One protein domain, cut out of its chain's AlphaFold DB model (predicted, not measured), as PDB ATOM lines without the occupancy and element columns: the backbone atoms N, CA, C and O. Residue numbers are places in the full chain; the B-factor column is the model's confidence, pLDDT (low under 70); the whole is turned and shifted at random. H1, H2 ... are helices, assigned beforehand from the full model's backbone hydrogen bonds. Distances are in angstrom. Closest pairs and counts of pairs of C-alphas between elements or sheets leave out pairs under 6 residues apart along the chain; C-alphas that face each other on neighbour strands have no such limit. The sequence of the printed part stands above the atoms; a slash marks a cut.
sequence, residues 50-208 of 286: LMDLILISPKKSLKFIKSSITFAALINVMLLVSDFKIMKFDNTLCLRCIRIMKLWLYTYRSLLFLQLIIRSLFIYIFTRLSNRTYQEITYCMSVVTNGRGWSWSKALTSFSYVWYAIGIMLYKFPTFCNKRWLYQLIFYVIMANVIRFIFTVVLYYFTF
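What this domain is: This is residues 50 to 208 of the 286 residues of a protein of Theileria equi strain WA (UniProt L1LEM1). Four long helices, H2, H3, H5 and H6, form a loose up-and-down bundle along a rod, each running against the one before, with short H1 and H4 together at one end. The printed part has 159 residues with six named helices, H1 to H6, and no named strand: all helix. It is loose, radius of gyration of the C-alphas 18.8 A, spanning 60 by 28 by 24 A.

Where its parts are: H1, residues 50 to 56, begins at C-alpha 50 (131.624, 79.463, 119.079). H2 is 58 to 88, 45.9 A; H3 95 to 129, 50.9 A; H4 134 to 146; H5 148 to 171, 34.8 A; H6 180 to 207, 40.5 A, ending at C-alpha 207 (138.342, 81.066, 107.738).

How they stand to each other: H2 and H3 run opposite ways at a shallow tilt of 25 degrees, and their closest C-alphas, those of Ala 73 and Leu 116, are 5.9 A apart. H2, the hub, touches H3 in a hairpin, Ala 73 to Leu 116, 5.9 A, and H6, Ser 68 to Thr 200, 6.0 A. H3 touches H5 with residues 104 to 119 alone, Leu 111 to Ser 160, 6.4 A. H1 touches H4, Ile 54 to Thr 138, 6.5 A. O i to N i+4 pairs are within hydrogen-bond range throughout H1, H4, H5 and H6, in 26 of 27 in H2 and 30 of 31 in H3.

The domain as a whole: The printed part has no cut and no long link; pLDDT is under 70 at residues 87 to 95, 97 and 174 to 178.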
ATOM      1  N   LEU A  50     131.828  78.315 119.962       81.00
ATOM      2  CA  LEU A  50     131.624  79.463 119.079       81.00
ATOM      3  C   LEU A  50     132.108  80.780 119.703       81.00
ATOM      4  O   LEU A  50     132.670  81.615 118.996       81.00
ATOM      5  N   MET A  51     131.907  80.966 121.009       80.62
ATOM      6  CA  MET A  51     132.365  82.161 121.719       80.62
ATOM      7  C   MET A  51     133.888  82.213 121.788       80.62
ATOM      8  O   MET A  51     134.462  83.274 121.553       80.62
ATOM      9  N   ASP A  52     134.544  81.069 121.980       76.88
ATOM     10  CA  ASP A  52     136.003  80.969 121.894       76.88
ATOM     11  C   ASP A  52     136.532  81.439 120.527       76.88
ATOM     12  O   ASP A  52     137.465  82.242 120.459       76.88
ATOM     13  N   LEU A  53     135.895  81.020 119.425       81.94
ATOM     14  CA  LEU A  53     136.250  81.475 118.075       81.94
ATOM     15  C   LEU A  53     136.016  82.983 117.887       81.94
ATOM     16  O   LEU A  53     136.829  83.669 117.260       81.94
ATOM     17  N   ILE A  54     134.904  83.519 118.403       83.50
ATOM     18  CA  ILE A  54     134.589  84.957 118.335       83.50
ATOM     19  C   ILE A  54     135.652  85.768 119.067       83.50
ATOM     20  O   ILE A  54     136.102  86.772 118.522       83.50
ATOM     21  N   LEU A  55     136.081  85.319 120.247       75.56
ATOM     22  CA  LEU A  55     137.114  86.004 121.010       75.56
ATOM     23  C   LEU A  55     138.449  85.983 120.249       75.56
ATOM     24  O   LEU A  55     139.034  87.045 120.053       75.56
ATOM     25  N   ILE A  56     138.888  84.818 119.739       77.31
ATOM     26  CA  ILE A  56     140.159  84.646 118.996       77.31
ATOM     27  C   ILE A  56     140.252  85.565 117.774       77.31
ATOM     28  O   ILE A  56     141.312  86.122 117.485       77.31
ATOM     29  N   SER A  57     139.179  85.690 116.993       82.94
ATOM     30  CA  SER A  57     139.200  86.474 115.754       82.94
ATOM     31  C   SER A  57     137.810  87.008 115.383       82.94
ATOM     32  O   SER A  57     137.180  86.497 114.454       82.94
ATOM     33  N   PRO A  58     137.341  88.097 116.018       86.06
ATOM     34  CA  PRO A  58     135.953  88.554 115.916       86.06
ATOM     35  C   PRO A  58     135.517  88.902 114.489       86.06
ATOM     36  O   PRO A  58     134.429  88.516 114.070       86.06
ATOM     37  N   LYS A  59     136.372  89.554 113.684       88.81
ATOM     38  CA  LYS A  59     136.048  89.857 112.272       88.81
ATOM     39  C   LYS A  59     135.957  88.605 111.395       88.81
ATOM     40  O   LYS A  59     135.088  88.534 110.528       88.81
ATOM     41  N   LYS A  60     136.835  87.620 111.610       89.19
ATOM     42  CA  LYS A  60     136.806  86.351 110.865       89.19
ATOM     43  C   LYS A  60     135.560  85.548 111.236       89.19
ATOM     44  O   LYS A  60     134.829  85.123 110.346       89.19
ATOM     45  N   SER A  61     135.257  85.453 112.529       90.69
ATOM     46  CA  SER A  61     134.058  84.796 113.060       90.69
ATOM     47  C   SER A  61     132.770  85.448 112.561       90.69
ATOM     48  O   SER A  61     131.866  84.749 112.110       90.69
ATOM     49  N   LEU A  62     132.706  86.783 112.536       92.00
ATOM     50  CA  LEU A  62     131.584  87.518 111.953       92.00
ATOM     51  C   LEU A  62     131.413  87.205 110.458       92.00
ATOM     52  O   LEU A  62     130.297  86.933 110.016       92.00
ATOM     53  N   LYS A  63     132.505  87.202 109.677       92.25
ATOM     54  CA  LYS A  63     132.470  86.866 108.243       92.25
ATOM     55  C   LYS A  63     131.993  85.429 108.013       92.25
ATOM     56  O   LYS A  63     131.141  85.215 107.150       92.25
ATOM     57  N   PHE A  64     132.492  84.478 108.802       94.38
ATOM     58  CA  PHE A  64     132.075  83.074 108.773       94.38
ATOM     59  C   PHE A  64     130.577  82.924 109.055       94.38
ATOM     60  O   PHE A  64     129.848  82.367 108.234       94.38
ATOM     61  N   ILE A  65     130.095  83.477 110.173       92.88
ATOM     62  CA  ILE A  65     128.690  83.369 110.589       92.88
ATOM     63  C   ILE A  65     127.772  84.036 109.561       92.88
ATOM     64  O   ILE A  65     126.799  83.424 109.122       92.88
ATOM     65  N   LYS A  66     128.109  85.251 109.109       94.50
ATOM     66  CA  LYS A  66     127.340  85.967 108.082       94.50
ATOM     67  C   LYS A  66     127.255  85.162 106.784       94.50
ATOM     68  O   LYS A  66     126.158  84.949 106.281       94.50
ATOM     69  N   SER A  67     128.385  84.686 106.256       94.25
ATOM     70  CA  SER A  67     128.425  83.945 104.990       94.25
ATOM     71  C   SER A  67     127.700  82.597 105.078       94.25
ATOM     72  O   SER A  67     126.940  82.261 104.171       94.25
ATOM     73  N   SER A  68     127.843  81.878 106.196       94.56
ATOM     74  CA  SER A  68     127.110  80.637 106.471       94.56
ATOM     75  C   SER A  68     125.589  80.853 106.488       94.56
ATOM     76  O   SER A  68     124.844  80.118 105.835       94.56
ATOM     77  N   ILE A  69     125.110  81.911 107.157       94.19
ATOM     78  CA  ILE A  69     123.676  82.240 107.223       94.19
ATOM     79  C   ILE A  69     123.140  82.697 105.862       94.19
ATOM     80  O   ILE A  69     122.047  82.280 105.475       94.19
ATOM     81  N   THR A  70     123.895  83.507 105.114       95.44
ATOM     82  CA  THR A  70     123.516  83.933 103.757       95.44
ATOM     83  C   THR A  70     123.396  82.743 102.810       95.44
ATOM     84  O   THR A  70     122.398  82.635 102.099       95.44
ATOM     85  N   PHE A  71     124.350  81.811 102.836       96.00
ATOM     86  CA  PHE A  71     124.279  80.605 102.011       96.00
ATOM     87  C   PHE A  71     123.085  79.724 102.390       96.00
ATOM     88  O   PHE A  71     122.349  79.247 101.529       96.00
ATOM     89  N   ALA A  72     122.819  79.566 103.688       93.69
ATOM     90  CA  ALA A  72     121.647  78.835 104.147       93.69
ATOM     91  C   ALA A  72     120.331  79.514 103.709       93.69
ATOM     92  O   ALA A  72     119.368  78.829 103.368       93.69
ATOM     93  N   ALA A  73     120.260  80.849 103.700       95.00
ATOM     94  CA  ALA A  73     119.108  81.580 103.170       95.00
ATOM     95  C   ALA A  73     118.937  81.358 101.655       95.00
ATOM     96  O   ALA A  73     117.823  81.091 101.213       95.00
ATOM     97  N   LEU A  74     120.028  81.371 100.880       95.25
ATOM     98  CA  LEU A  74     120.009  81.050  99.448       95.25
ATOM     99  C   LEU A  74     119.417  79.654  99.197       95.25
ATOM    100  O   LEU A  74     118.487  79.518  98.407       95.25
ATOM    101  N   ILE A  75     119.895  78.633  99.918       93.56
ATOM    102  CA  ILE A  75     119.370  77.264  99.819       93.56
ATOM    103  C   ILE A  75     117.866  77.214 100.125       93.56
ATOM    104  O   ILE A  75     117.111  76.591  99.381       93.56
ATOM    105  N   ASN A  76     117.400  77.908 101.166       92.62
ATOM    106  CA  ASN A  76     115.971  77.966 101.487       92.62
ATOM    107  C   ASN A  76     115.143  78.605 100.358       92.62
ATOM    108  O   ASN A  76     114.053  78.119 100.061       92.62
ATOM    109  N   VAL A  77     115.651  79.657  99.703       93.06
ATOM    110  CA  VAL A  77     115.000  80.252  98.523       93.06
ATOM    111  C   VAL A  77     114.953  79.248  97.368       93.06
ATOM    112  O   VAL A  77     113.895  79.062  96.767       93.06
ATOM    113  N   MET A  78     116.058  78.549  97.087       91.75
ATOM    114  CA  MET A  78     116.108  77.527  96.030       91.75
ATOM    115  C   MET A  78     115.128  76.368  96.284       91.75
ATOM    116  O   MET A  78     114.520  75.857  95.338       91.75
ATOM    117  N   LEU A  79     114.947  75.964  97.546       90.56
ATOM    118  CA  LEU A  79     113.966  74.954  97.956       90.56
ATOM    119  C   LEU A  79     112.528  75.442  97.737       90.56
ATOM    120  O   LEU A  79     111.751  74.751  97.081       90.56
ATOM    121  N   LEU A  80     112.204  76.665  98.171       89.56
ATOM    122  CA  LEU A  80     110.875  77.254  97.968       89.56
ATOM    123  C   LEU A  80     110.504  77.353  96.482       89.56
ATOM    124  O   LEU A  80     109.407  76.953  96.097       89.56
ATOM    125  N   VAL A  81     111.415  77.841  95.632       86.69
ATOM    126  CA  VAL A  81     111.177  77.964  94.180       86.69
ATOM    127  C   VAL A  81     110.891  76.602  93.543       86.69
ATOM    128  O   VAL A  81     110.027  76.492  92.672       86.69
ATOM    129  N   SER A  82     111.596  75.559  93.983       81.69
ATOM    130  CA  SER A  82     111.421  74.200  93.462       81.69
ATOM    131  C   SER A  82     110.065  73.615  93.867       81.69
ATOM    132  O   SER A  82     109.368  73.050  93.024       81.69
ATOM    133  N   ASP A  83     109.627  73.853  95.106       76.19
ATOM    134  CA  ASP A  83     108.307  73.430  95.576       76.19
ATOM    135  C   ASP A  83     107.164  74.065  94.769       76.19
ATOM    136  O   ASP A  83     106.166  73.396  94.485       76.19
ATOM    137  N   PHE A  84     107.267  75.351  94.407       74.31
ATOM    138  CA  PHE A  84     106.237  76.034  93.610       74.31
ATOM    139  C   PHE A  84     106.054  75.398  92.228       74.31
ATOM    140  O   PHE A  84     104.922  75.288  91.754       74.31
ATOM    141  N   LYS A  85     107.146  74.937  91.606       72.81
ATOM    142  CA  LYS A  85     107.105  74.274  90.295       72.81
ATOM    143  C   LYS A  85     106.403  72.919  90.365       72.81
ATOM    144  O   LYS A  85     105.573  72.631  89.507       72.81
ATOM    145  N   ILE A  86     106.674  72.135  91.409       71.69
ATOM    146  CA  ILE A  86     106.088  70.798  91.599       71.69
ATOM    147  C   ILE A  86     104.559  70.880  91.729       71.69
ATOM    148  O   ILE A  86     103.841  70.094  91.121       71.69
ATOM    149  N   MET A  87     104.037  71.874  92.455       64.69
ATOM    150  CA  MET A  87     102.593  71.992  92.705       64.69
ATOM    151  C   MET A  87     101.774  72.413  91.472       64.69
ATOM    152  O   MET A  87     100.566  72.194  91.449       64.69
ATOM    153  N   LYS A  88     102.408  73.019  90.458       66.06
ATOM    154  CA  LYS A  88     101.736  73.460  89.224       66.06
ATOM    155  C   LYS A  88     101.583  72.331  88.195       66.06
ATOM    156  O   LYS A  88     100.792  72.473  87.270       66.06
ATOM    157  N   PHE A  89     102.337  71.241  88.338       58.84
ATOM    158  CA  PHE A  89     102.499  70.236  87.285       58.84
ATOM    159  C   PHE A  89     101.680  68.954  87.482       58.84
ATOM    160  O   PHE A  89     101.696  68.106  86.595       58.84
ATOM    161  N   ASP A  90     100.963  68.792  88.601       59.28
ATOM    162  CA  ASP A  90     100.376  67.493  88.947       59.28
ATOM    163  C   ASP A  90      98.856  67.543  89.185       59.28
ATOM    164  O   ASP A  90      98.369  67.738  90.299       59.28
ATOM    165  N   ASN A  91      98.099  67.352  88.098       57.94
ATOM    166  CA  ASN A  91      96.633  67.230  88.085       57.94
ATOM    167  C   ASN A  91      96.150  65.765  88.192       57.94
ATOM    168  O   ASN A  91      94.970  65.498  87.980       57.94
ATOM    169  N   THR A  92      97.032  64.800  88.494       56.69
ATOM    170  CA  THR A  92      96.750  63.360  88.294       56.69
ATOM    171  C   THR A  92      96.551  62.525  89.571       56.69
ATOM    172  O   THR A  92      96.438  61.303  89.505       56.69
ATOM    173  N   LEU A  93      96.478  63.151  90.752       63.34
ATOM    174  CA  LEU A  93      96.442  62.453  92.048       63.34
ATOM    175  C   LEU A  93      95.035  62.325  92.669       63.34
ATOM    176  O   LEU A  93      94.156  63.164  92.492       63.34
ATOM    177  N   CYS A  94      94.848  61.285  93.489       68.19
ATOM    178  CA  CYS A  94      93.635  61.046  94.280       68.19
ATOM    179  C   CYS A  94      93.391  62.148  95.342       68.19
ATOM    180  O   CYS A  94      94.315  62.554  96.054       68.19
ATOM    181  N   LEU A  95      92.127  62.562  95.534       69.62
ATOM    182  CA  LEU A  95      91.708  63.665  96.422       69.62
ATOM    183  C   LEU A  95      92.193  63.522  97.883       69.62
ATOM    184  O   LEU A  95      92.576  64.508  98.519       69.62
ATOM    185  N   ARG A  96      92.204  62.295  98.427       70.75
ATOM    186  CA  ARG A  96      92.624  62.019  99.816       70.75
ATOM    187  C   ARG A  96      94.145  62.127  99.992       70.75
ATOM    188  O   ARG A  96      94.596  62.718 100.972       70.75
ATOM    189  N   CYS A  97      94.926  61.645  99.021       69.94
ATOM    190  CA  CYS A  97      96.390  61.780  99.003       69.94
ATOM    191  C   CYS A  97      96.818  63.248  98.898       69.94
ATOM    192  O   CYS A  97      97.723  63.695  99.605       69.94
ATOM    193  N   ILE A  98      96.111  64.015  98.061       74.50
ATOM    194  CA  ILE A  98      96.361  65.442  97.852       74.50
ATOM    195  C   ILE A  98      96.221  66.235  99.159       74.50
ATOM    196  O   ILE A  98      97.013  67.145  99.393       74.50
ATOM    197  N   ARG A  99      95.260  65.910 100.036       79.12
ATOM    198  CA  ARG A  99      95.013  66.688 101.267       79.12
ATOM    199  C   ARG A  99      96.154  66.576 102.281       79.12
ATOM    200  O   ARG A  99      96.620  67.598 102.780       79.12
ATOM    201  N   ILE A 100      96.624  65.356 102.549       81.44
ATOM    202  CA  ILE A 100      97.724  65.102 103.496       81.44
ATOM    203  C   ILE A 100      99.032  65.697 102.957       81.44
ATOM    204  O   ILE A 100      99.750  66.377 103.687       81.44
ATOM    205  N   MET A 101      99.308  65.514 101.660       77.75
ATOM    206  CA  MET A 101     100.508  66.071 101.027       77.75
ATOM    207  C   MET A 101     100.490  67.594 100.963       77.75
ATOM    208  O   MET A 101     101.503  68.217 101.263       77.75
ATOM    209  N   LYS A 102      99.348  68.218 100.647       80.38
ATOM    210  CA  LYS A 102      99.221  69.681 100.689       80.38
ATOM    211  C   LYS A 102      99.465  70.222 102.091       80.38
ATOM    212  O   LYS A 102     100.170  71.217 102.215       80.38
ATOM    213  N   LEU A 103      98.942  69.572 103.134       86.50
ATOM    214  CA  LEU A 103      99.188  69.992 104.514       86.50
ATOM    215  C   LEU A 103     100.675  69.884 104.875       86.50
ATOM    216  O   LEU A 103     101.242  70.835 105.413       86.50
ATOM    217  N   TRP A 104     101.320  68.765 104.538       87.62
ATOM    218  CA  TRP A 104     102.748  68.559 104.790       87.62
ATOM    219  C   TRP A 104     103.639  69.551 104.018       87.62
ATOM    220  O   TRP A 104     104.537  70.158 104.597       87.62
ATOM    221  N   LEU A 105     103.352  69.798 102.736       85.69
ATOM    222  CA  LEU A 105     104.076  70.779 101.921       85.69
ATOM    223  C   LEU A 105     103.839  72.215 102.401       85.69
ATOM    224  O   LEU A 105     104.769  73.014 102.445       85.69
ATOM    225  N   TYR A 106     102.608  72.563 102.779       87.94
ATOM    226  CA  TYR A 106     102.271  73.902 103.264       87.94
ATOM    227  C   TYR A 106     102.957  74.220 104.595       87.94
ATOM    228  O   TYR A 106     103.498  75.313 104.777       87.94
ATOM    229  N   THR A 107     102.978  73.252 105.510       90.81
ATOM    230  CA  THR A 107     103.699  73.361 106.785       90.81
ATOM    231  C   THR A 107     105.206  73.464 106.551       90.81
ATOM    232  O   THR A 107     105.829  74.381 107.082       90.81
ATOM    233  N   TYR A 108     105.789  72.633 105.679       89.88
ATOM    234  CA  TYR A 108     107.204  72.735 105.305       89.88
ATOM    235  C   TYR A 108     107.558  74.105 104.695       89.88
ATOM    236  O   TYR A 108     108.514  74.748 105.132       89.88
ATOM    237  N   ARG A 109     106.742  74.620 103.766       89.94
ATOM    238  CA  ARG A 109     106.913  75.965 103.184       89.94
ATOM    239  C   ARG A 109     106.804  77.074 104.223       89.94
ATOM    240  O   ARG A 109     107.618  77.993 104.212       89.94
ATOM    241  N   SER A 110     105.833  76.981 105.130       91.50
ATOM    242  CA  SER A 110     105.667  77.943 106.226       91.50
ATOM    243  C   SER A 110     106.905  77.979 107.127       91.50
ATOM    244  O   SER A 110     107.382  79.058 107.477       91.50
ATOM    245  N   LEU A 111     107.487  76.814 107.437       93.00
ATOM    246  CA  LEU A 111     108.735  76.718 108.198       93.00
ATOM    247  C   LEU A 111     109.919  77.334 107.442       93.00
ATOM    248  O   LEU A 111     110.672  78.110 108.029       93.00
ATOM    249  N   LEU A 112     110.075  77.037 106.146       92.06
ATOM    250  CA  LEU A 112     111.128  77.629 105.311       92.06
ATOM    251  C   LEU A 112     111.005  79.155 105.219       92.06
ATOM    252  O   LEU A 112     112.017  79.855 105.294       92.06
ATOM    253  N   PHE A 113     109.784  79.676 105.100       92.75
ATOM    254  CA  PHE A 113     109.522  81.111 105.063       92.75
ATOM    255  C   PHE A 113     109.861  81.785 106.398       92.75
ATOM    256  O   PHE A 113     110.575  82.789 106.419       92.75
ATOM    257  N   LEU A 114     109.456  81.189 107.523       93.06
ATOM    258  CA  LEU A 114     109.824  81.686 108.849       93.06
ATOM    259  C   LEU A 114     111.350  81.669 109.057       93.06
ATOM    260  O   LEU A 114     111.915  82.622 109.593       93.06
ATOM    261  N   GLN A 115     112.044  80.636 108.564       93.69
ATOM    262  CA  GLN A 115     113.509  80.592 108.577       93.69
ATOM    263  C   GLN A 115     114.123  81.717 107.740       93.69
ATOM    264  O   GLN A 115     115.117  82.300 108.169       93.69
ATOM    265  N   LEU A 116     113.556  82.038 106.574       93.88
ATOM    266  CA  LEU A 116     114.037  83.141 105.740       93.88
ATOM    267  C   LEU A 116     113.878  84.492 106.428       93.88
ATOM    268  O   LEU A 116     114.824  85.277 106.401       93.88
ATOM    269  N   ILE A 117     112.746  84.745 107.086       92.44
ATOM    270  CA  ILE A 117     112.532  85.985 107.844       92.44
ATOM    271  C   ILE A 117     113.604  86.120 108.928       92.44
ATOM    272  O   ILE A 117     114.325  87.117 108.977       92.44
ATOM    273  N   ILE A 118     113.777  85.083 109.752       91.94
ATOM    274  CA  ILE A 118     114.748  85.095 110.852       91.94
ATOM    275  C   ILE A 118     116.183  85.252 110.324       91.94
ATOM    276  O   ILE A 118     116.946  86.068 110.837       91.94
ATOM    277  N   ARG A 119     116.572  84.512 109.277       93.12
ATOM    278  CA  ARG A 119     117.916  84.615 108.680       93.12
ATOM    279  C   ARG A 119     118.158  85.982 108.045       93.12
ATOM    280  O   ARG A 119     119.259  86.504 108.181       93.12
ATOM    281  N   SER A 120     117.150  86.583 107.418       92.06
ATOM    282  CA  SER A 120     117.247  87.935 106.851       92.06
ATOM    283  C   SER A 120     117.497  88.980 107.938       92.06
ATOM    284  O   SER A 120     118.374  89.828 107.776       92.06
ATOM    285  N   LEU A 121     116.818  88.862 109.086       91.19
ATOM    286  CA  LEU A 121     117.079  89.706 110.258       91.19
ATOM    287  C   LEU A 121     118.520  89.543 110.765       91.19
ATOM    288  O   LEU A 121     119.204  90.539 110.997       91.19
ATOM    289  N   PHE A 122     119.030  88.312 110.873       92.31
ATOM    290  CA  PHE A 122     120.428  88.082 111.259       92.31
ATOM    291  C   PHE A 122     121.428  88.647 110.246       92.31
ATOM    292  O   PHE A 122     122.412  89.264 110.644       92.31
ATOM    293  N   ILE A 123     121.188  88.476 108.944       93.00
ATOM    294  CA  ILE A 123     122.048  89.028 107.887       93.00
ATOM    295  C   ILE A 123     122.082  90.555 107.975       93.00
ATOM    296  O   ILE A 123     123.161  91.143 107.862       93.00
ATOM    297  N   TYR A 124     120.933  91.191 108.213       90.94
ATOM    298  CA  TYR A 124     120.839  92.630 108.432       90.94
ATOM    299  C   TYR A 124     121.676  93.067 109.645       90.94
ATOM    300  O   TYR A 124     122.560  93.918 109.505       90.94
ATOM    301  N   ILE A 125     121.489  92.414 110.798       89.56
ATOM    302  CA  ILE A 125     122.246  92.689 112.030       89.56
ATOM    303  C   ILE A 125     123.757  92.525 111.790       89.56
ATOM    304  O   ILE A 125     124.526  93.464 111.996       89.56
ATOM    305  N   PHE A 126     124.207  91.373 111.286       91.56
ATOM    306  CA  PHE A 126     125.634  91.102 111.076       91.56
ATOM    307  C   PHE A 126     126.272  91.997 110.008       91.56
ATOM    308  O   PHE A 126     127.463  92.300 110.090       91.56
ATOM    309  N   THR A 127     125.505  92.462 109.020       90.19
ATOM    310  CA  THR A 127     125.999  93.439 108.038       90.19
ATOM    311  C   THR A 127     126.319  94.770 108.700       90.19
ATOM    312  O   THR A 127     127.382  95.329 108.434       90.19
ATOM    313  N   ARG A 128     125.473  95.232 109.623       87.00
ATOM    314  CA  ARG A 128     125.709  96.466 110.377       87.00
ATOM    315  C   ARG A 128     126.923  96.377 111.307       87.00
ATOM    316  O   ARG A 128     127.625  97.369 111.495       87.00
ATOM    317  N   LEU A 129     127.208  95.191 111.844       87.25
ATOM    318  CA  LEU A 129     128.391  94.944 112.677       87.25
ATOM    319  C   LEU A 129     129.712  94.953 111.881       87.25
ATOM    320  O   LEU A 129     130.765  95.176 112.470       87.25
ATOM    321  N   SER A 130     129.688  94.729 110.561       86.88
ATOM    322  CA  SER A 130     130.901  94.507 109.751       86.88
ATOM    323  C   SER A 130     131.907  95.666 109.773       86.88
ATOM    324  O   SER A 130     133.106  95.428 109.635       86.88
ATOM    325  N   ASN A 131     131.435  96.901 109.959       83.81
ATOM    326  CA  ASN A 131     132.267  98.111 109.929       83.81
ATOM    327  C   ASN A 131     132.644  98.625 111.330       83.81
ATOM    328  O   ASN A 131     133.188  99.718 111.459       83.81
ATOM    329  N   ARG A 132     132.336  97.866 112.387       85.00
ATOM    330  CA  ARG A 132     132.533  98.283 113.782       85.00
ATOM    331  C   ARG A 132     133.892  97.860 114.343       85.00
ATOM    332  O   ARG A 132     134.649  97.104 113.726       85.00
ATOM    333  N   THR A 133     134.217  98.388 115.521       84.06
ATOM    334  CA  THR A 133     135.467  98.062 116.223       84.06
ATOM    335  C   THR A 133     135.466  96.607 116.710       84.06
ATOM    336  O   THR A 133     134.413  95.990 116.869       84.06
ATOM    337  N   TYR A 134     136.643  96.025 116.965       82.06
ATOM    338  CA  TYR A 134     136.741  94.634 117.431       82.06
ATOM    339  C   TYR A 134     136.006  94.394 118.758       82.06
ATOM    340  O   TYR A 134     135.365  93.354 118.923       82.06
ATOM    341  N   GLN A 135     136.045  95.369 119.669       75.88
ATOM    342  CA  GLN A 135     135.346  95.313 120.953       75.88
ATOM    343  C   GLN A 135     133.825  95.312 120.774       75.88
ATOM    344  O   GLN A 135     133.134  94.481 121.360       75.88
ATOM    345  N   GLU A 136     133.305  96.201 119.926       80.38
ATOM    346  CA  GLU A 136     131.874  96.265 119.624       80.38
ATOM    347  C   GLU A 136     131.381  95.005 118.916       80.38
ATOM    348  O   GLU A 136     130.297  94.526 119.233       80.38
ATOM    349  N   ILE A 137     132.166  94.446 117.987       85.50
ATOM    350  CA  ILE A 137     131.825  93.184 117.322       85.50
ATOM    351  C   ILE A 137     131.755  92.066 118.360       85.50
ATOM    352  O   ILE A 137     130.750  91.369 118.418       85.50
ATOM    353  N   THR A 138     132.774  91.917 119.205       81.56
ATOM    354  CA  THR A 138     132.814  90.874 120.244       81.56
ATOM    355  C   THR A 138     131.622  90.986 121.191       81.56
ATOM    356  O   THR A 138     130.922  89.999 121.423       81.56
ATOM    357  N   TYR A 139     131.330  92.204 121.662       80.25
ATOM    358  CA  TYR A 139     130.170  92.479 122.497       80.25
ATOM    359  C   TYR A 139     128.871  92.100 121.788       80.25
ATOM    360  O   TYR A 139     128.150  91.222 122.256       80.25
ATOM    361  N   CYS A 140     128.589  92.699 120.629       83.56
ATOM    362  CA  CYS A 140     127.327  92.489 119.929       83.56
ATOM    363  C   CYS A 140     127.137  91.020 119.532       83.56
ATOM    364  O   CYS A 140     126.037  90.494 119.672       83.56
ATOM    365  N   MET A 141     128.198  90.341 119.092       85.38
ATOM    366  CA  MET A 141     128.156  88.913 118.779       85.38
ATOM    367  C   MET A 141     127.780  88.083 120.006       85.38
ATOM    368  O   MET A 141     126.895  87.245 119.885       85.38
ATOM    369  N   SER A 142     128.365  88.359 121.179       80.69
ATOM    370  CA  SER A 142     128.031  87.645 122.419       80.69
ATOM    371  C   SER A 142     126.569  87.825 122.843       80.69
ATOM    372  O   SER A 142     125.942  86.884 123.325       80.69
ATOM    373  N   VAL A 143     125.998  89.015 122.633       82.19
ATOM    374  CA  VAL A 143     124.583  89.274 122.928       82.19
ATOM    375  C   VAL A 143     123.699  88.534 121.929       82.19
ATOM    376  O   VAL A 143     122.741  87.872 122.313       82.19
ATOM    377  N   VAL A 144     124.034  88.604 120.640       86.00
ATOM    378  CA  VAL A 144     123.241  88.000 119.565       86.00
ATOM    379  C   VAL A 144     123.217  86.473 119.672       86.00
ATOM    380  O   VAL A 144     122.146  85.889 119.530       86.00
ATOM    381  N   THR A 145     124.348  85.818 119.955       83.94
ATOM    382  CA  THR A 145     124.426  84.349 120.087       83.94
ATOM    383  C   THR A 145     123.722  83.823 121.336       83.94
ATOM    384  O   THR A 145     123.206  82.707 121.316       83.94
ATOM    385  N   ASN A 146     123.655  84.626 122.399       78.81
ATOM    386  CA  ASN A 146     122.920  84.297 123.626       78.81
ATOM    387  C   ASN A 146     121.455  84.757 123.594       78.81
ATOM    388  O   ASN A 146     120.658  84.393 124.459       78.81
ATOM    389  N   GLY A 147     121.086  85.563 122.601       80.75
ATOM    390  CA  GLY A 147     119.742  86.086 122.438       80.75
ATOM    391  C   GLY A 147     118.725  84.990 122.125       80.75
ATOM    392  O   GLY A 147     119.027  83.947 121.531       80.75
ATOM    393  N   ARG A 148     117.462  85.264 122.461       83.19
ATOM    394  CA  ARG A 148     116.338  84.365 122.160       83.19
ATOM    395  C   ARG A 148     116.276  84.048 120.671       83.19
ATOM    396  O   ARG A 148     116.116  82.888 120.306       83.19
ATOM    397  N   GLY A 149     116.472  85.051 119.818       84.69
ATOM    398  CA  GLY A 149     116.433  84.900 118.367       84.69
ATOM    399  C   GLY A 149     117.349  83.797 117.839       84.69
ATOM    400  O   GLY A 149     116.971  83.059 116.929       84.69
ATOM    401  N   TRP A 150     118.544  83.652 118.420       85.88
ATOM    402  CA  TRP A 150     119.511  82.640 118.000       85.88
ATOM    403  C   TRP A 150     119.054  81.235 118.391       85.88
ATOM    404  O   TRP A 150     119.111  80.308 117.580       85.88
ATOM    405  N   SER A 151     118.517  81.086 119.605       87.12
ATOM    406  CA  SER A 151     117.906  79.834 120.060       87.12
ATOM    407  C   SER A 151     116.711  79.433 119.188       87.12
ATOM    408  O   SER A 151     116.664  78.310 118.686       87.12
ATOM    409  N   TRP A 152     115.807  80.376 118.901       87.25
ATOM    410  CA  TRP A 152     114.663  80.159 118.012       87.25
ATOM    411  C   TRP A 152     115.092  79.769 116.593       87.25
ATOM    412  O   TRP A 152     114.497  78.871 116.004       87.25
ATOM    413  N   SER A 153     116.158  80.370 116.053       89.69
ATOM    414  CA  SER A 153     116.698  80.000 114.737       89.69
ATOM    415  C   SER A 153     117.181  78.544 114.685       89.69
ATOM    416  O   SER A 153     116.862  77.811 113.740       89.69
ATOM    417  N   LYS A 154     117.903  78.099 115.725       88.50
ATOM    418  CA  LYS A 154     118.337  76.701 115.876       88.50
ATOM    419  C   LYS A 154     117.135  75.766 116.016       88.50
ATOM    420  O   LYS A 154     117.027  74.812 115.251       88.50
ATOM    421  N   ALA A 155     116.210  76.076 116.927       90.25
ATOM    422  CA  ALA A 155     115.016  75.272 117.187       90.25
ATOM    423  C   ALA A 155     114.140  75.110 115.936       90.25
ATOM    424  O   ALA A 155     113.715  74.003 115.617       90.25
ATOM    425  N   LEU A 156     113.940  76.188 115.173       91.38
ATOM    426  CA  LEU A 156     113.174  76.163 113.931       91.38
ATOM    427  C   LEU A 156     113.837  75.304 112.847       91.38
ATOM    428  O   LEU A 156     113.155  74.624 112.079       91.38
ATOM    429  N   THR A 157     115.170  75.322 112.778       89.50
ATOM    430  CA  THR A 157     115.924  74.463 111.857       89.50
ATOM    431  C   THR A 157     115.783  72.993 112.262       89.50
ATOM    432  O   THR A 157     115.425  72.163 111.428       89.50
ATOM    433  N   SER A 158     115.950  72.673 113.547       90.50
ATOM    434  CA  SER A 158     115.747  71.316 114.068       90.50
ATOM    435  C   SER A 158     114.324  70.807 113.828       90.50
ATOM    436  O   SER A 158     114.144  69.705 113.315       90.50
ATOM    437  N   PHE A 159     113.310  71.628 114.113       93.06
ATOM    438  CA  PHE A 159     111.912  71.275 113.868       93.06
ATOM    439  C   PHE A 159     111.639  71.025 112.381       93.06
ATOM    440  O   PHE A 159     110.951  70.067 112.043       93.06
ATOM    441  N   SER A 160     112.231  71.815 111.477       90.69
ATOM    442  CA  SER A 160     112.088  71.580 110.035       90.69
ATOM    443  C   SER A 160     112.652  70.231 109.584       90.69
ATOM    444  O   SER A 160     112.051  69.587 108.726       90.69
ATOM    445  N   TYR A 161     113.744  69.756 110.195       89.69
ATOM    446  CA  TYR A 161     114.294  68.431 109.899       89.69
ATOM    447  C   TYR A 161     113.420  67.301 110.424       89.69
ATOM    448  O   TYR A 161     113.197  66.327 109.707       89.69
ATOM    449  N   VAL A 162     112.875  67.448 111.633       91.62
ATOM    450  CA  VAL A 162     111.913  66.486 112.187       91.62
ATOM    451  C   VAL A 162     110.665  66.420 111.308       91.62
ATOM    452  O   VAL A 162     110.230  65.338 110.923       91.62
ATOM    453  N   TRP A 163     110.126  67.575 110.914       91.69
ATOM    454  CA  TRP A 163     108.956  67.652 110.043       91.69
ATOM    455  C   TRP A 163     109.201  67.031 108.663       91.69
ATOM    456  O   TRP A 163     108.350  66.335 108.101       91.69
ATOM    457  N   TYR A 164     110.395  67.242 108.122       86.69
ATOM    458  CA  TYR A 164     110.812  66.624 106.877       86.69
ATOM    459  C   TYR A 164     110.949  65.093 107.008       86.69
ATOM    460  O   TYR A 164     110.470  64.364 106.140       86.69
ATOM    461  N   ALA A 165     111.496  64.588 108.119       88.19
ATOM    462  CA  ALA A 165     111.573  63.152 108.401       88.19
ATOM    463  C   ALA A 165     110.183  62.497 108.515       88.19
ATOM    464  O   ALA A 165     109.986  61.387 108.020       88.19
ATOM    465  N   ILE A 166     109.196  63.202 109.079       88.19
ATOM    466  CA  ILE A 166     107.791  62.762 109.068       88.19
ATOM    467  C   ILE A 166     107.293  62.591 107.624       88.19
ATOM    468  O   ILE A 166     106.622  61.607 107.325       88.19
ATOM    469  N   GLY A 167     107.688  63.473 106.700       83.94
ATOM    470  CA  GLY A 167     107.403  63.331 105.267       83.94
ATOM    471  C   GLY A 167     107.964  62.047 104.646       83.94
ATOM    472  O   GLY A 167     107.279  61.376 103.874       83.94
ATOM    473  N   ILE A 168     109.179  61.648 105.035       83.00
ATOM    474  CA  ILE A 168     109.794  60.377 104.610       83.00
ATOM    475  C   ILE A 168     109.044  59.172 105.200       83.00
ATOM    476  O   ILE A 168     108.894  58.143 104.543       83.00
ATOM    477  N   MET A 169     108.539  59.276 106.430       83.81
ATOM    478  CA  MET A 169     107.734  58.205 107.026       83.81
ATOM    479  C   MET A 169     106.363  58.089 106.356       83.81
ATOM    480  O   MET A 169     105.903  56.976 106.103       83.81
ATOM    481  N   LEU A 170     105.753  59.215 105.970       76.44
ATOM    482  CA  LEU A 170     104.535  59.227 105.158       76.44
ATOM    483  C   LEU A 170     104.741  58.495 103.820       76.44
ATOM    484  O   LEU A 170     103.862  57.752 103.399       76.44
ATOM    485  N   TYR A 171     105.927  58.585 103.208       70.94
ATOM    486  CA  TYR A 171     106.272  57.838 101.987       70.94
ATOM    487  C   TYR A 171     106.127  56.303 102.110       70.94
ATOM    488  O   TYR A 171     105.839  55.627 101.110       70.94
ATOM    489  N   LYS A 172     106.297  55.732 103.314       74.81
ATOM    490  CA  LYS A 172     106.164  54.282 103.536       74.81
ATOM    491  C   LYS A 172     104.714  53.801 103.595       74.81
ATOM    492  O   LYS A 172     104.490  52.599 103.483       74.81
ATOM    493  N   PHE A 173     103.732  54.694 103.724       76.12
ATOM    494  CA  PHE A 173     102.336  54.274 103.761       76.12
ATOM    495  C   PHE A 173     101.853  53.810 102.372       76.12
ATOM    496  O   PHE A 173     102.083  54.496 101.370       76.12
ATOM    497  N   PRO A 174     101.158  52.660 102.284       68.06
ATOM    498  CA  PRO A 174     100.692  52.079 101.019       68.06
ATOM    499  C   PRO A 174      99.578  52.894 100.343       68.06
ATOM    500  O   PRO A 174      99.204  52.609  99.213       68.06
ATOM    501  N   THR A 175      99.061  53.925 101.011       67.56
ATOM    502  CA  THR A 175      97.941  54.752 100.552       67.56
ATOM    503  C   THR A 175      98.304  55.778  99.475       67.56
ATOM    504  O   THR A 175      97.390  56.362  98.901       67.56
ATOM    505  N   PHE A 176      99.589  56.020  99.182       67.69
ATOM    506  CA  PHE A 176     100.022  57.060  98.238       67.69
ATOM    507  C   PHE A 176     100.181  56.549  96.794       67.69
ATOM    508  O   PHE A 176     101.090  55.770  96.497       67.69
ATOM    509  N   CYS A 177      99.343  57.058  95.882       64.75
ATOM    510  CA  CYS A 177      99.459  56.848  94.432       64.75
ATOM    511  C   CYS A 177     100.572  57.736  93.829       64.75
ATOM    512  O   CYS A 177     100.675  58.900  94.196       64.75
ATOM    513  N   ASN A 178     101.370  57.206  92.891       66.75
ATOM    514  CA  ASN A 178     102.495  57.869  92.193       66.75
ATOM    515  C   ASN A 178     103.579  58.509  93.100       66.75
ATOM    516  O   ASN A 178     103.460  59.642  93.560       66.75
ATOM    517  N   LYS A 179     104.705  57.802  93.289       70.69
ATOM    518  CA  LYS A 179     105.796  58.195  94.207       70.69
ATOM    519  C   LYS A 179     106.952  58.974  93.553       70.69
ATOM    520  O   LYS A 179     107.882  59.376  94.250       70.69
ATOM    521  N   ARG A 180     106.932  59.180  92.228       78.31
ATOM    522  CA  ARG A 180     108.102  59.674  91.471       78.31
ATOM    523  C   ARG A 180     108.489  61.115  91.820       78.31
ATOM    524  O   ARG A 180     109.662  61.390  92.058       78.31
ATOM    525  N   TRP A 181     107.515  62.019  91.886       77.94
ATOM    526  CA  TRP A 181     107.739  63.435  92.207       77.94
ATOM    527  C   TRP A 181     108.163  63.633  93.672       77.94
ATOM    528  O   TRP A 181     109.071  64.411  93.958       77.94
ATOM    529  N   LEU A 182     107.565  62.871  94.596       78.00
ATOM    530  CA  LEU A 182     107.917  62.902  96.015       78.00
ATOM    531  C   LEU A 182     109.371  62.457  96.230       78.00
ATOM    532  O   LEU A 182     110.092  63.082  97.002       78.00
ATOM    533  N   TYR A 183     109.831  61.438  95.495       79.56
ATOM    534  CA  TYR A 183     111.230  61.003  95.519       79.56
ATOM    535  C   TYR A 183     112.188  62.097  95.032       79.56
ATOM    536  O   TYR A 183     113.202  62.359  95.676       79.56
ATOM    537  N   GLN A 184     111.850  62.772  93.929       82.75
ATOM    538  CA  GLN A 184     112.657  63.875  93.400       82.75
ATOM    539  C   GLN A 184     112.758  65.035  94.397       82.75
ATOM    540  O   GLN A 184     113.851  65.559  94.609       82.75
ATOM    541  N   LEU A 185     111.651  65.393  95.056       82.94
ATOM    542  CA  LEU A 185     111.646  66.419  96.098       82.94
ATOM    543  C   LEU A 185     112.503  66.011  97.299       82.94
ATOM    544  O   LEU A 185     113.330  66.795  97.766       82.94
ATOM    545  N   ILE A 186     112.330  64.780  97.792       85.94
ATOM    546  CA  ILE A 186     113.091  64.267  98.934       85.94
ATOM    547  C   ILE A 186     114.592  64.301  98.615       85.94
ATOM    548  O   ILE A 186     115.368  64.917  99.344       85.94
ATOM    549  N   PHE A 187     114.998  63.729  97.483       88.44
ATOM    550  CA  PHE A 187     116.391  63.730  97.048       88.44
ATOM    551  C   PHE A 187     116.968  65.149  96.937       88.44
ATOM    552  O   PHE A 187     118.063  65.414  97.431       88.44
ATOM    553  N   TYR A 188     116.210  66.083  96.357       89.25
ATOM    554  CA  TYR A 188     116.630  67.475  96.220       89.25
ATOM    555  C   TYR A 188     116.863  68.160  97.577       89.25
ATOM    556  O   TYR A 188     117.891  68.811  97.766       89.25
ATOM    557  N   VAL A 189     115.966  67.967  98.552       90.00
ATOM    558  CA  VAL A 189     116.135  68.524  99.906       90.00
ATOM    559  C   VAL A 189     117.353  67.922 100.614       90.00
ATOM    560  O   VAL A 189     118.100  68.657 101.266       90.00
ATOM    561  N   ILE A 190     117.595  66.613 100.480       90.69
ATOM    562  CA  ILE A 190     118.788  65.960 101.049       90.69
ATOM    563  C   ILE A 190     120.053  66.565 100.441       90.69
ATOM    564  O   ILE A 190     120.920  67.032 101.179       90.69
ATOM    565  N   MET A 191     120.132  66.634  99.111       93.31
ATOM    566  CA  MET A 191     121.299  67.179  98.416       93.31
ATOM    567  C   MET A 191     121.558  68.640  98.787       93.31
ATOM    568  O   MET A 191     122.692  69.000  99.091       93.31
ATOM    569  N   ALA A 192     120.517  69.469  98.874       92.44
ATOM    570  CA  ALA A 192     120.645  70.857  99.308       92.44
ATOM    571  C   ALA A 192     121.224  70.987 100.733       92.44
ATOM    572  O   ALA A 192     122.043  71.868 101.003       92.44
ATOM    573  N   ASN A 193     120.847  70.091 101.652       90.81
ATOM    574  CA  ASN A 193     121.383  70.072 103.014       90.81
ATOM    575  C   ASN A 193     122.812  69.523 103.097       90.81
ATOM    576  O   ASN A 193     123.603  70.033 103.892       90.81
ATOM    577  N   VAL A 194     123.162  68.539 102.266       94.56
ATOM    578  CA  VAL A 194     124.541  68.042 102.132       94.56
ATOM    579  C   VAL A 194     125.447  69.148 101.594       94.56
ATOM    580  O   VAL A 194     126.482  69.433 102.191       94.56
ATOM    581  N   ILE A 195     125.018  69.850 100.540       95.31
ATOM    582  CA  ILE A 195     125.729  71.011  99.988       95.31
ATOM    583  C   ILE A 195     125.913  72.088 101.064       95.31
ATOM    584  O   ILE A 195     127.009  72.623 101.220       95.31
ATOM    585  N   ARG A 196     124.872  72.372 101.859       94.25
ATOM    586  CA  ARG A 196     124.954  73.291 103.005       94.25
ATOM    587  C   ARG A 196     126.016  72.861 104.012       94.25
ATOM    588  O   ARG A 196     126.820  73.695 104.413       94.25
ATOM    589  N   PHE A 197     126.037  71.590 104.405       93.81
ATOM    590  CA  PHE A 197     127.025  71.072 105.349       93.81
ATOM    591  C   PHE A 197     128.451  71.201 104.801       93.81
ATOM    592  O   PHE A 197     129.297  71.823 105.447       93.81
ATOM    593  N   ILE A 198     128.691  70.713 103.580       96.06
ATOM    594  CA  ILE A 198     129.997  70.792 102.913       96.06
ATOM    595  C   ILE A 198     130.457  72.248 102.826       96.06
ATOM    596  O   ILE A 198     131.567  72.560 103.249       96.06
ATOM    597  N   PHE A 199     129.594  73.161 102.372       96.19
ATOM    598  CA  PHE A 199     129.916  74.585 102.299       96.19
ATOM    599  C   PHE A 199     130.311  75.158 103.665       96.19
ATOM    600  O   PHE A 199     131.315  75.858 103.763       96.19
ATOM    601  N   THR A 200     129.566  74.849 104.736       94.00
ATOM    602  CA  THR A 200     129.898  75.354 106.079       94.00
ATOM    603  C   THR A 200     131.228  74.827 106.603       94.00
ATOM    604  O   THR A 200     131.977  75.589 107.211       94.00
ATOM    605  N   VAL A 201     131.546  73.558 106.339       93.88
ATOM    606  CA  VAL A 201     132.817  72.939 106.736       93.88
ATOM    607  C   VAL A 201     133.975  73.556 105.955       93.88
ATOM    608  O   VAL A 201     134.961  73.991 106.542       93.88
ATOM    609  N   VAL A 202     133.829  73.677 104.635       94.50
ATOM    610  CA  VAL A 202     134.819  74.312 103.759       94.50
ATOM    611  C   VAL A 202     135.068  75.760 104.191       94.50
ATOM    612  O   VAL A 202     136.211  76.156 104.406       94.50
ATOM    613  N   LEU A 203     134.006  76.538 104.409       94.12
ATOM    614  CA  LEU A 203     134.102  77.920 104.875       94.12
ATOM    615  C   LEU A 203     134.781  78.020 106.252       94.12
ATOM    616  O   LEU A 203     135.541  78.964 106.482       94.12
ATOM    617  N   TYR A 204     134.529  77.066 107.154       91.94
ATOM    618  CA  TYR A 204     135.186  76.999 108.458       91.94
ATOM    619  C   TYR A 204     136.698  76.825 108.301       91.94
ATOM    620  O   TYR A 204     137.443  77.656 108.814       91.94
ATOM    621  N   TYR A 205     137.151  75.838 107.524       90.62
ATOM    622  CA  TYR A 205     138.580  75.592 107.299       90.62
ATOM    623  C   TYR A 205     139.282  76.734 106.556       90.62
ATOM    624  O   TYR A 205     140.414  77.074 106.889       90.62
ATOM    625  N   PHE A 206     138.616  77.380 105.594       90.19
ATOM    626  CA  PHE A 206     139.172  78.565 104.931       90.19
ATOM    627  C   PHE A 206     139.281  79.771 105.871       90.19
ATOM    628  O   PHE A 206     140.206  80.574 105.749       90.19
ATOM    629  N   THR A 207     138.339  79.932 106.801       88.88
ATOM    630  CA  THR A 207     138.342  81.066 107.738       88.88
ATOM    631  C   THR A 207     139.308  80.844 108.904       88.88
ATOM    632  O   THR A 207     139.987  81.778 109.343       88.88
ATOM    633  N   PHE A 208     139.379  79.606 109.385       86.88
ATOM    634  CA  PHE A 208     140.197  79.152 110.501       86.88
ATOM    635  C   PHE A 208     141.095  78.007 110.020       86.88
ATOM    636  O   PHE A 208     140.812  76.843 110.313       86.88
TER     637      PHE A 208